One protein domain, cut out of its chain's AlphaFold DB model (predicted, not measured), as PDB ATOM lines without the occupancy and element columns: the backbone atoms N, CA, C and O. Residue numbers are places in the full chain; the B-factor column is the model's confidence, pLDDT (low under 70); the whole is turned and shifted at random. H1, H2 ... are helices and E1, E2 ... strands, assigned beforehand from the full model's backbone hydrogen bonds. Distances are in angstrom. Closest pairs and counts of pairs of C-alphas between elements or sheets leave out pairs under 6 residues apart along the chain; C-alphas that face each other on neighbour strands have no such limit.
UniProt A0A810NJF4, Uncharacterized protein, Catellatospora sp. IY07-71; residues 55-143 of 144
ATOM      1  N   ARG A  55     130.483 185.558 144.550       75.62
ATOM      2  CA  ARG A  55     131.451 186.481 145.171       75.62
ATOM      3  C   ARG A  55     132.861 185.902 145.072       75.62
ATOM      4  O   ARG A  55     133.193 185.030 145.876       75.62
ATOM      5  N   PRO A  56     133.686 186.337 144.100       76.31
ATOM      6  CA  PRO A  56     135.059 185.872 144.009       76.31
ATOM      7  C   PRO A  56     135.894 186.474 145.142       76.31
ATOM      8  O   PRO A  56     135.857 187.678 145.398       76.31
ATOM      9  N   ARG A  57     136.685 185.630 145.794       85.56
ATOM     10  CA  ARG A  57     137.718 186.002 146.758       85.56
ATOM     11  C   ARG A  57     138.969 185.178 146.497       85.56
ATOM     12  O   ARG A  57     138.890 184.032 146.067       85.56
ATOM     13  N   THR A  58     140.126 185.751 146.779       87.50
ATOM     14  CA  THR A  58     141.401 185.032 146.729       87.50
ATOM     15  C   THR A  58     141.862 184.736 148.142       87.50
ATOM     16  O   THR A  58     141.885 185.639 148.977       87.50
ATOM     17  N   VAL A  59     142.223 183.487 148.410       88.06
ATOM     18  CA  VAL A  59     142.728 183.041 149.708       88.06
ATOM     19  C   VAL A  59     144.122 182.477 149.507       88.06
ATOM     20  O   VAL A  59     144.317 181.601 148.673       88.06
ATOM     21  N   GLU A  60     145.089 182.989 150.252       90.88
ATOM     22  CA  GLU A  60     146.460 182.483 150.271       90.88
ATOM     23  C   GLU A  60     146.664 181.610 151.507       90.88
ATOM     24  O   GLU A  60     146.094 181.886 152.563       90.88
ATOM     25  N   GLY A  61     147.437 180.536 151.366       91.25
ATOM     26  CA  GLY A  61     147.746 179.651 152.475       91.25
ATOM     27  C   GLY A  61     148.505 178.405 152.048       91.25
ATOM     28  O   GLY A  61     149.003 178.279 150.933       91.25
ATOM     29  N   TRP A  62     148.583 177.458 152.966       90.69
ATOM     30  CA  TRP A  62     149.318 176.215 152.817       90.69
ATOM     31  C   TRP A  62     148.329 175.085 152.579       90.69
ATOM     32  O   TRP A  62     147.496 174.795 153.429       90.69
ATOM     33  N   ALA A  63     148.384 174.465 151.410       87.81
ATOM     34  CA  ALA A  63     147.456 173.430 150.992       87.81
ATOM     35  C   ALA A  63     148.063 172.034 151.139       87.81
ATOM     36  O   ALA A  63     149.187 171.786 150.706       87.81
ATOM     37  N   LEU A  64     147.289 171.110 151.708       85.06
ATOM     38  CA  LEU A  64     147.597 169.684 151.755       85.06
ATOM     39  C   LEU A  64     146.485 168.913 151.030       85.06
ATOM     40  O   LEU A  64     145.321 169.022 151.441       85.06
ATOM     41  N   PRO A  65     146.794 168.142 149.973       77.38
ATOM     42  CA  PRO A  65     145.808 167.266 149.355       77.38
ATOM     43  C   PRO A  65     145.361 166.189 150.352       77.38
ATOM     44  O   PRO A  65     146.165 165.611 151.080       77.38
ATOM     45  N   VAL A  66     144.062 165.915 150.386       74.06
ATOM     46  CA  VAL A  66     143.454 164.853 151.195       74.06
ATOM     47  C   VAL A  66     142.417 164.102 150.362       74.06
ATOM     48  O   VAL A  66     142.004 164.579 149.305       74.06
ATOM     49  N   HIS A  67     141.989 162.925 150.830       69.62
ATOM     50  CA  HIS A  67     141.000 162.088 150.135       69.62
ATOM     51  C   HIS A  67     141.379 161.821 148.667       69.62
ATOM     52  O   HIS A  67     140.617 162.145 147.761       69.62
ATOM     53  N   ASP A  68     142.591 161.306 148.442       66.88
ATOM     54  CA  ASP A  68     143.120 160.973 147.110       66.88
ATOM     55  C   ASP A  68     143.113 162.148 146.109       66.88
ATOM     56  O   ASP A  68     143.032 161.956 144.902       66.88
ATOM     57  N   GLY A  69     143.194 163.390 146.606       62.84
ATOM     58  CA  GLY A  69     143.194 164.605 145.780       62.84
ATOM     59  C   GLY A  69     141.805 165.190 145.502       62.84
ATOM     60  O   GLY A  69     141.704 166.267 144.911       62.84
ATOM     61  N   ALA A  70     140.736 164.546 145.987       65.19
ATOM     62  CA  ALA A  70     139.362 165.035 145.866       65.19
ATOM     63  C   ALA A  70     139.027 166.191 146.830       65.19
ATOM     64  O   ALA A  70     137.950 166.789 146.747       65.19
ATOM     65  N   ALA A  71     139.921 166.500 147.771       73.75
ATOM     66  CA  ALA A  71     139.779 167.621 148.686       73.75
ATOM     67  C   ALA A  71     141.141 168.214 149.062       73.75
ATOM     68  O   ALA A  71     142.186 167.566 148.965       73.75
ATOM     69  N   VAL A  72     141.123 169.463 149.524       77.75
ATOM     70  CA  VAL A  72     142.318 170.170 149.994       77.75
ATOM     71  C   VAL A  72     142.052 170.725 151.383       77.75
ATOM     72  O   VAL A  72     141.046 171.398 151.616       77.75
ATOM     73  N   LYS A  73     142.965 170.451 152.314       83.25
ATOM     74  CA  LYS A  73     143.038 171.169 153.588       83.25
ATOM     75  C   LYS A  73     143.864 172.425 153.384       83.25
ATOM     76  O   LYS A  73     144.994 172.324 152.913       83.25
ATOM     77  N   LEU A  74     143.310 173.575 153.746       86.44
ATOM     78  CA  LEU A  74     144.025 174.844 153.736       86.44
ATOM     79  C   LEU A  74     144.381 175.249 155.166       86.44
ATOM     80  O   LEU A  74     143.524 175.238 156.053       86.44
ATOM     81  N   PHE A  75     145.637 175.626 155.353       87.62
ATOM     82  CA  PHE A  75     146.214 176.111 156.598       87.62
ATOM     83  C   PHE A  75     146.724 177.542 156.400       87.62
ATOM     84  O   PHE A  75     147.133 177.915 155.302       87.62
ATOM     85  N   ASP A  76     146.728 178.338 157.459       87.12
ATOM     86  CA  ASP A  76     147.305 179.685 157.469       87.12
ATOM     87  C   ASP A  76     148.843 179.673 157.600       87.12
ATOM     88  O   ASP A  76     149.510 180.620 157.189       87.12
ATOM     89  N   SER A  77     149.410 178.579 158.117       84.50
ATOM     90  CA  SER A  77     150.842 178.397 158.374       84.50
ATOM     91  C   SER A  77     151.344 177.003 157.954       84.50
ATOM     92  O   SER A  77     150.600 176.010 158.052       84.50
ATOM     93  N   PRO A  78     152.623 176.871 157.532       85.88
ATOM     94  CA  PRO A  78     153.214 175.566 157.235       85.88
ATOM     95  C   PRO A  78     153.260 174.662 158.477       85.88
ATOM     96  O   PRO A  78     153.094 173.449 158.351       85.88
ATOM     97  N   ASP A  79     153.355 175.242 159.676       86.69
ATOM     98  CA  ASP A  79     153.509 174.513 160.943       86.69
ATOM     99  C   ASP A  79     152.176 174.190 161.639       86.69
ATOM    100  O   ASP A  79     152.160 173.473 162.637       86.69
ATOM    101  N   ALA A  80     151.048 174.692 161.117       82.94
ATOM    102  CA  ALA A  80     149.729 174.471 161.715       82.94
ATOM    103  C   ALA A  80     149.410 172.968 161.861       82.94
ATOM    104  O   ALA A  80     149.606 172.183 160.927       82.94
ATOM    105  N   ALA A  81     148.907 172.546 163.018       77.12
ATOM    106  CA  ALA A  81     148.612 171.136 163.254       77.12
ATOM    107  C   ALA A  81     147.410 170.653 162.421       77.12
ATOM    108  O   ALA A  81     146.546 171.435 162.013       77.12
ATOM    109  N   GLU A  82     147.318 169.339 162.190       65.31
ATOM    110  CA  GLU A  82     146.128 168.732 161.588       65.31
ATOM    111  C   GLU A  82     144.905 168.963 162.494       65.31
ATOM    112  O   GLU A  82     144.721 168.290 163.502       65.31
ATOM    113  N   GLY A  83     144.079 169.952 162.143       66.62
ATOM    114  CA  GLY A  83     142.930 170.390 162.943       66.62
ATOM    115  C   GLY A  83     142.741 171.907 162.961       66.62
ATOM    116  O   GLY A  83     141.623 172.370 163.152       66.62
ATOM    117  N   GLU A  84     143.797 172.674 162.674       67.81
ATOM    118  CA  GLU A  84     143.770 174.146 162.619       67.81
ATOM    119  C   GLU A  84     143.594 174.682 161.188       67.81
ATOM    120  O   GLU A  84     144.127 175.720 160.812       67.81
ATOM    121  N   GLY A  85     142.858 173.948 160.353       68.56
ATOM    122  CA  GLY A  85     142.653 174.294 158.951       68.56
ATOM    123  C   GLY A  85     141.223 174.053 158.498       68.56
ATOM    124  O   GLY A  85     140.459 173.320 159.129       68.56
ATOM    125  N   TYR A  86     140.867 174.646 157.367       70.38
ATOM    126  CA  TYR A  86     139.564 174.435 156.746       70.38
ATOM    127  C   TYR A  86     139.687 173.361 155.669       70.38
ATOM    128  O   TYR A  86     140.589 173.396 154.829       70.38
ATOM    129  N   VAL A  87     138.777 172.387 155.696       71.25
ATOM    130  CA  VAL A  87     138.668 171.385 154.634       71.25
ATOM    131  C   VAL A  87     137.788 171.964 153.540       71.25
ATOM    132  O   VAL A  87     136.607 172.232 153.758       71.25
ATOM    133  N   ILE A  88     138.355 172.115 152.353       70.25
ATOM    134  CA  ILE A  88     137.592 172.429 151.155       70.25
ATOM    135  C   ILE A  88     137.265 171.091 150.488       70.25
ATOM    136  O   ILE A  88     138.083 170.511 149.771       70.25
ATOM    137  N   ALA A  89     136.081 170.568 150.808       59.19
ATOM    138  CA  ALA A  89     135.530 169.347 150.229       59.19
ATOM    139  C   ALA A  89     134.635 169.676 149.027       59.19
ATOM    140  O   ALA A  89     133.966 170.709 149.006       59.19
ATOM    141  N   GLY A  90     134.603 168.794 148.025       50.38
ATOM    142  CA  GLY A  90     133.802 169.031 146.821       50.38
ATOM    143  C   GLY A  90     134.341 170.175 145.962       50.38
ATOM    144  O   GLY A  90     133.574 170.826 145.248       50.38
ATOM    145  N   ALA A  91     135.652 170.424 146.030       55.09
ATOM    146  CA  ALA A  91     136.353 171.020 144.909       55.09
ATOM    147  C   ALA A  91     136.356 169.965 143.795       55.09
ATOM    148  O   ALA A  91     137.315 169.218 143.623       55.09
ATOM    149  N   ASP A  92     135.242 169.851 143.072       55.06
ATOM    150  CA  ASP A  92     135.336 169.350 141.714       55.06
ATOM    151  C   ASP A  92     136.175 170.400 140.998       55.06
ATOM    152  O   ASP A  92     135.728 171.520 140.756       55.06
ATOM    153  N   TRP A  93     137.450 170.080 140.793       59.78
ATOM    154  CA  TRP A  93     138.309 170.819 139.891       59.78
ATOM    155  C   TRP A  93     137.595 170.752 138.552       59.78
ATOM    156  O   TRP A  93     137.656 169.729 137.895       59.78
ATOM    157  N   LEU A  94     136.758 171.724 138.216       51.09
ATOM    158  CA  LEU A  94     136.007 171.687 136.973       51.09
ATOM    159  C   LEU A  94     136.819 172.416 135.916       51.09
ATOM    160  O   LEU A  94     137.365 173.494 136.161       51.09
ATOM    161  N   GLY A  95     136.906 171.810 134.735       50.75
ATOM    162  CA  GLY A  95     137.411 172.462 133.543       50.75
ATOM    163  C   GLY A  95     136.585 173.701 133.229       50.75
ATOM    164  O   GLY A  95     135.470 173.877 133.724       50.75
ATOM    165  N   ALA A  96     137.095 174.556 132.344       45.78
ATOM    166  CA  ALA A  96     136.297 175.655 131.796       45.78
ATOM    167  C   ALA A  96     135.009 175.161 131.092       45.78
ATOM    168  O   ALA A  96     134.095 175.944 130.854       45.78
ATOM    169  N   ASP A  97     134.937 173.867 130.771       49.69
ATOM    170  CA  ASP A  97     133.806 173.143 130.191       49.69
ATOM    171  C   ASP A  97     132.851 172.524 131.232       49.69
ATOM    172  O   ASP A  97     131.875 171.875 130.857       49.69
ATOM    173  N   GLY A  98     133.108 172.702 132.532       43.56
ATOM    174  CA  GLY A  98     132.316 172.090 133.599       43.56
ATOM    175  C   GLY A  98     132.535 170.582 133.747       43.56
ATOM    176  O   GLY A  98     131.822 169.944 134.523       43.56
ATOM    177  N   ALA A  99     133.501 169.994 133.032       53.22
ATOM    178  CA  ALA A  99     133.877 168.601 133.214       53.22
ATOM    179  C   ALA A  99     134.745 168.451 134.465       53.22
ATOM    180  O   ALA A  99     135.581 169.305 134.756       53.22
ATOM    181  N   ARG A 100     134.581 167.342 135.191       54.84
ATOM    182  CA  ARG A 100     135.477 166.981 136.293       54.84
ATOM    183  C   ARG A 100     136.896 166.850 135.735       54.84
ATOM    184  O   ARG A 100     137.167 165.945 134.951       54.84
ATOM    185  N   MET A 101     137.780 167.772 136.097       57.66
ATOM    186  CA  MET A 101     139.200 167.682 135.797       57.66
ATOM    187  C   MET A 101     139.721 166.429 136.490       57.66
ATOM    188  O   MET A 101     139.586 166.273 137.705       57.66
ATOM    189  N   GLY A 102     140.270 165.515 135.694       54.00
ATOM    190  CA  GLY A 102     140.936 164.329 136.209       54.00
ATOM    191  C   GLY A 102     142.202 164.679 136.988       54.00
ATOM    192  O   GLY A 102     142.668 165.825 136.994       54.00
ATOM    193  N   ASP A 103     142.786 163.649 137.590       55.03
ATOM    194  CA  ASP A 103     143.969 163.710 138.453       55.03
ATOM    195  C   ASP A 103     145.156 164.444 137.810       55.03
ATOM    196  O   ASP A 103     146.020 164.946 138.525       55.03
ATOM    197  N   ASP A 104     145.176 164.551 136.479       55.09
ATOM    198  CA  ASP A 104     146.224 165.117 135.626       55.09
ATOM    199  C   ASP A 104     146.318 166.653 135.663       55.09
ATOM    200  O   ASP A 104     147.388 167.209 135.398       55.09
ATOM    201  N   LEU A 105     145.247 167.350 136.056       57.72
ATOM    202  CA  LEU A 105     145.178 168.820 136.056       57.72
ATOM    203  C   LEU A 105     145.283 169.452 137.451       57.72
ATOM    204  O   LEU A 105     145.311 170.678 137.567       57.72
ATOM    205  N   VAL A 106     145.412 168.640 138.508       64.06
ATOM    206  CA  VAL A 106     145.848 169.135 139.820       64.06
ATOM    207  C   VAL A 106     147.238 169.773 139.652       64.06
ATOM    208  O   VAL A 106     148.138 169.117 139.111       64.06
ATOM    209  N   PRO A 107     147.450 171.033 140.088       70.00
ATOM    210  CA  PRO A 107     148.744 171.692 139.972       70.00
ATOM    211  C   PRO A 107     149.868 170.816 140.523       70.00
ATOM    212  O   PRO A 107     149.737 170.227 141.597       70.00
ATOM    213  N   GLY A 108     150.993 170.752 139.806       72.88
ATOM    214  CA  GLY A 108     152.103 169.859 140.150       72.88
ATOM    215  C   GLY A 108     152.598 170.011 141.593       72.88
ATOM    216  O   GLY A 108     152.963 169.009 142.201       72.88
ATOM    217  N   CYS A 109     152.521 171.218 142.170       75.81
ATOM    218  CA  CYS A 109     152.886 171.462 143.566       75.81
ATOM    219  C   CYS A 109     151.996 170.705 144.562       75.81
ATOM    220  O   CYS A 109     152.497 170.236 145.574       75.81
ATOM    221  N   LEU A 110     150.704 170.519 144.273       76.06
ATOM    222  CA  LEU A 110     149.810 169.740 145.130       76.06
ATOM    223  C   LEU A 110     150.020 168.235 144.949       76.06
ATOM    224  O   LEU A 110     149.881 167.491 145.908       76.06
ATOM    225  N   ARG A 111     150.391 167.777 143.747       70.31
ATOM    226  CA  ARG A 111     150.651 166.350 143.490       70.31
ATOM    227  C   ARG A 111     151.988 165.882 144.068       70.31
ATOM    228  O   ARG A 111     152.096 164.756 144.541       70.31
ATOM    229  N   ALA A 112     153.014 166.725 143.976       61.78
ATOM    230  CA  ALA A 112     154.384 166.379 144.341       61.78
ATOM    231  C   ALA A 112     154.726 166.684 145.805       61.78
ATOM    232  O   ALA A 112     155.785 166.267 146.278       61.78
ATOM    233  N   ALA A 113     153.880 167.426 146.524       61.78
ATOM    234  CA  ALA A 113     154.197 167.796 147.889       61.78
ATOM    235  C   ALA A 113     154.079 166.585 148.825       61.78
ATOM    236  O   ALA A 113     152.997 166.063 149.080       61.78
ATOM    237  N   ALA A 114     155.209 166.194 149.415       65.56
ATOM    238  CA  ALA A 114     155.257 165.299 150.573       65.56
ATOM    239  C   ALA A 114     154.766 165.984 151.874       65.56
ATOM    240  O   ALA A 114     154.889 165.419 152.959       65.56
ATOM    241  N   GLY A 115     154.252 167.214 151.770       79.62
ATOM    242  CA  GLY A 115     153.827 168.090 152.857       79.62
ATOM    243  C   GLY A 115     152.885 169.181 152.341       79.62
ATOM    244  O   GLY A 115     152.240 169.007 151.309       79.62
ATOM    245  N   LYS A 116     152.784 170.314 153.040       86.25
ATOM    246  CA  LYS A 116     151.934 171.426 152.594       86.25
ATOM    247  C   LYS A 116     152.629 172.246 151.504       86.25
ATOM    248  O   LYS A 116     153.798 172.589 151.653       86.25
ATOM    249  N   ALA A 117     151.902 172.604 150.452       88.62
ATOM    250  CA  ALA A 117     152.365 173.505 149.399       88.62
ATOM    251  C   ALA A 117     151.811 174.918 149.615       88.62
ATOM    252  O   ALA A 117     150.630 175.072 149.920       88.62
ATOM    253  N   HIS A 118     152.630 175.950 149.421       91.06
ATOM    254  CA  HIS A 118     152.157 177.331 149.482       91.06
ATOM    255  C   HIS A 118     151.376 177.684 148.207       91.06
ATOM    256  O   HIS A 118     151.890 177.567 147.089       91.06
ATOM    257  N   VAL A 119     150.110 178.070 148.358       89.81
ATOM    258  CA  VAL A 119     149.190 178.296 147.239       89.81
ATOM    259  C   VAL A 119     148.298 179.514 147.450       89.81
ATOM    260  O   VAL A 119     147.959 179.901 148.565       89.81
ATOM    261  N   GLN A 120     147.828 180.055 146.334       89.38
ATOM    262  CA  GLN A 120     146.715 180.987 146.263       89.38
ATOM    263  C   GLN A 120     145.529 180.309 145.575       89.38
ATOM    264  O   GLN A 120     145.644 179.801 144.460       89.38
ATOM    265  N   LEU A 121     144.379 180.320 146.236       86.00
ATOM    266  CA  LEU A 121     143.119 179.772 145.756       86.00
ATOM    267  C   LEU A 121     142.178 180.900 145.349       86.00
ATOM    268  O   LEU A 121     141.944 181.833 146.117       86.00
ATOM    269  N   GLY A 122     141.580 180.782 144.170       85.06
ATOM    270  CA  GLY A 122     140.383 181.531 143.824       85.06
ATOM    271  C   GLY A 122     139.169 180.797 144.353       85.06
ATOM    272  O   GLY A 122     138.892 179.692 143.896       85.06
ATOM    273  N   VAL A 123     138.446 181.396 145.292       83.75
ATOM    274  CA  VAL A 123     137.213 180.850 145.857       83.75
ATOM    275  C   VAL A 123     136.039 181.717 145.432       83.75
ATOM    276  O   VAL A 123     136.093 182.938 145.535       83.75
ATOM    277  N   VAL A 124     134.966 181.097 144.969       80.38
ATOM    278  CA  VAL A 124     133.693 181.749 144.684       80.38
ATOM    279  C   VAL A 124     132.656 181.166 145.626       80.38
ATOM    280  O   VAL A 124     132.429 179.959 145.619       80.38
ATOM    281  N   ASP A 125     132.029 182.010 146.438       80.38
ATOM    282  CA  ASP A 125     130.881 181.577 147.231       80.38
ATOM    283  C   ASP A 125     129.640 181.545 146.322       80.38
ATOM    284  O   ASP A 125     129.177 182.592 145.856       80.38
ATOM    285  N   VAL A 126     129.130 180.344 146.036       75.44
ATOM    286  CA  VAL A 126     127.944 180.129 145.193       75.44
ATOM    287  C   VAL A 126     126.698 180.143 146.073       75.44
ATOM    288  O   VAL A 126     126.605 179.376 147.033       75.44
ATOM    289  N   HIS A 127     125.755 181.020 145.733       78.88
ATOM    290  CA  HIS A 127     124.462 181.166 146.399       78.88
ATOM    291  C   HIS A 127     123.351 180.987 145.362       78.88
ATOM    292  O   HIS A 127     123.400 181.639 144.316       78.88
ATOM    293  N   GLY A 128     122.357 180.147 145.667       68.19
ATOM    294  CA  GLY A 128     121.231 179.860 144.776       68.19
ATOM    295  C   GLY A 128     121.562 178.987 143.551       68.19
ATOM    296  O   GLY A 128     122.717 178.842 143.145       68.19
ATOM    297  N   GLY A 129     120.517 178.403 142.954       69.00
ATOM    298  CA  GLY A 129     120.585 177.545 141.760       69.00
ATOM    299  C   GLY A 129     120.513 176.037 142.049       69.00
ATOM    300  O   GLY A 129     120.243 175.621 143.171       69.00
ATOM    301  N   ASP A 130     120.747 175.218 141.016       64.56
ATOM    302  CA  ASP A 130     120.723 173.741 141.095       64.56
ATOM    303  C   ASP A 130     121.996 173.139 141.725       64.56
ATOM    304  O   ASP A 130     122.077 171.937 141.983       64.56
ATOM    305  N   LEU A 131     123.020 173.966 141.949       63.56
ATOM    306  CA  LEU A 131     124.277 173.557 142.566       63.56
ATOM    307  C   LEU A 131     124.181 173.677 144.089       63.56
ATOM    308  O   LEU A 131     123.542 174.582 144.617       63.56
ATOM    309  N   ALA A 132     124.872 172.789 144.806       67.12
ATOM    310  CA  ALA A 132     124.956 172.887 146.258       67.12
ATOM    311  C   ALA A 132     125.608 174.219 146.670       67.12
ATOM    312  O   ALA A 132     126.701 174.555 146.195       67.12
ATOM    313  N   GLU A 133     124.945 174.950 147.564       75.56
ATOM    314  CA  GLU A 133     125.422 176.231 148.085       75.56
ATOM    315  C   GLU A 133     126.757 176.072 148.823       75.56
ATOM    316  O   GLU A 133     127.012 175.055 149.477       75.56
ATOM    317  N   GLY A 134     127.616 177.088 148.718       75.12
ATOM    318  CA  GLY A 134     128.876 177.149 149.457       75.12
ATOM    319  C   GLY A 134     130.100 177.549 148.628       75.12
ATOM    320  O   GLY A 134     129.991 177.876 147.441       75.12
ATOM    321  N   PRO A 135     131.287 177.547 149.261       74.94
ATOM    322  CA  PRO A 135     132.536 177.943 148.624       74.94
ATOM    323  C   PRO A 135     132.973 176.926 147.566       74.94
ATOM    324  O   PRO A 135     133.026 175.721 147.815       74.94
ATOM    325  N   ARG A 136     133.357 177.428 146.392       75.56
ATOM    326  CA  ARG A 136     133.901 176.649 145.275       75.56
ATOM    327  C   ARG A 136     135.262 177.176 144.880       75.56
ATOM    328  O   ARG A 136     135.430 178.378 144.717       75.56
ATOM    329  N   VAL A 137     136.230 176.285 144.707       77.50
ATOM    330  CA  VAL A 137     137.545 176.675 144.192       77.50
ATOM    331  C   VAL A 137     137.472 176.703 142.673       77.50
ATOM    332  O   VAL A 137     137.119 175.706 142.055       77.50
ATOM    333  N   VAL A 138     137.794 177.849 142.082       78.06
ATOM    334  CA  VAL A 138     137.762 178.073 140.628       78.06
ATOM    335  C   VAL A 138     139.157 178.135 140.011       78.06
ATOM    336  O   VAL A 138     139.301 177.945 138.809       78.06
ATOM    337  N   PHE A 139     140.193 178.385 140.815       79.19
ATOM    338  CA  PHE A 139     141.583 178.242 140.390       79.19
ATOM    339  C   PHE A 139     142.511 177.994 141.578       79.19
ATOM    340  O   PHE A 139     142.203 178.350 142.717       79.19
ATOM    341  N   VAL A 140     143.689 177.450 141.278       80.94
ATOM    342  CA  VAL A 140     144.818 177.334 142.205       80.94
ATOM    343  C   VAL A 140     146.068 177.835 141.515       80.94
ATOM    344  O   VAL A 140     146.318 177.512 140.354       80.94
ATOM    345  N   ARG A 141     146.878 178.584 142.251       85.12
ATOM    346  CA  ARG A 141     148.206 179.006 141.837       85.12
ATOM    347  C   ARG A 141     149.214 178.594 142.901       85.12
ATOM    348  O   ARG A 141     149.040 178.939 144.063       85.12
ATOM    349  N   CYS A 142     150.261 177.881 142.503       87.25
ATOM    350  CA  CYS A 142     151.409 177.617 143.369       87.25
ATOM    351  C   CYS A 142     152.208 178.917 143.539       87.25
ATOM    352  O   CYS A 142     152.397 179.642 142.557       87.25
ATOM    353  N   LEU A 143     152.616 179.227 144.769       87.69
ATOM    354  CA  LEU A 143     153.391 180.434 145.079       87.69
ATOM    355  C   LEU A 143     154.887 180.170 145.307       87.69
ATOM    356  O   LEU A 143     155.621 181.145 145.434       87.69
TER     357      LEU A 143
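Overview. This is residues 55 to 143 of the 144 residues of an uncharacterized protein of Catellatospora sp. IY07-71 (UniProt A0A810NJF4). One strongly twisted sheet of five strands folds back on itself at E1, forming an incomplete barrel-like wrap in which E3 and E2 face E4 and E5. A long stretch without a named element, residues 90 to 107, leads from E3 to one short helix, H1, which sits over the sheet. The printed part has 89 residues, in the order E1 E2 E3 H1 E4 E5; the antiparallel sheet runs E3 E2 E1 E4 E5, and the class is mostly strand. It is compact, with a radius of gyration of the C-alphas of 12.7 A and spans of 38 by 26 by 22 A.

Along the chain. Find C-alpha 55 at (131.451, 186.481, 145.171); E1 runs from there to residue 66, 25.5 A, and bends by 91 degrees at residue 62. E2 is residues 71 to 75 and E3 residues 86 to 89. H1 is residues 108 to 112. E4, residues 117 to 126, spans 25.7 A; E5, residues 134 to 142, spans 23.3 A and ends at (151.409, 177.617, 143.369).

Arrangement. E1, E2 and E3 form a meander, each strand the antiparallel neighbour of the one before: look for N 64 and O 73 at 2.9 A, then N 74 and O 86 at 2.9 A. E1 and E4 are antiparallel, with N 59 and O 121 at 2.8 A. The hairpin of E4 and E5 has N 122 and O 139 at 2.9 A. The closest C-alphas of edge strands E3 and E5, Ile 88 and Pro 135, are 7.9 A apart. H1 is on the sheet at a height of 8.0 A, only just over E1, with 3 of its 5 C-alphas there; its O i to N i+4 pair is within hydrogen-bond range.

Size, cuts and confidence. The C-alphas farthest apart, Asp 79 and Asp 130, are 38.3 A apart. The printed part has no cut, and the link E3 to H1 is long. Mean pLDDT of the printed part is 73.0, with 34 residues under 70, among them 89 to 106.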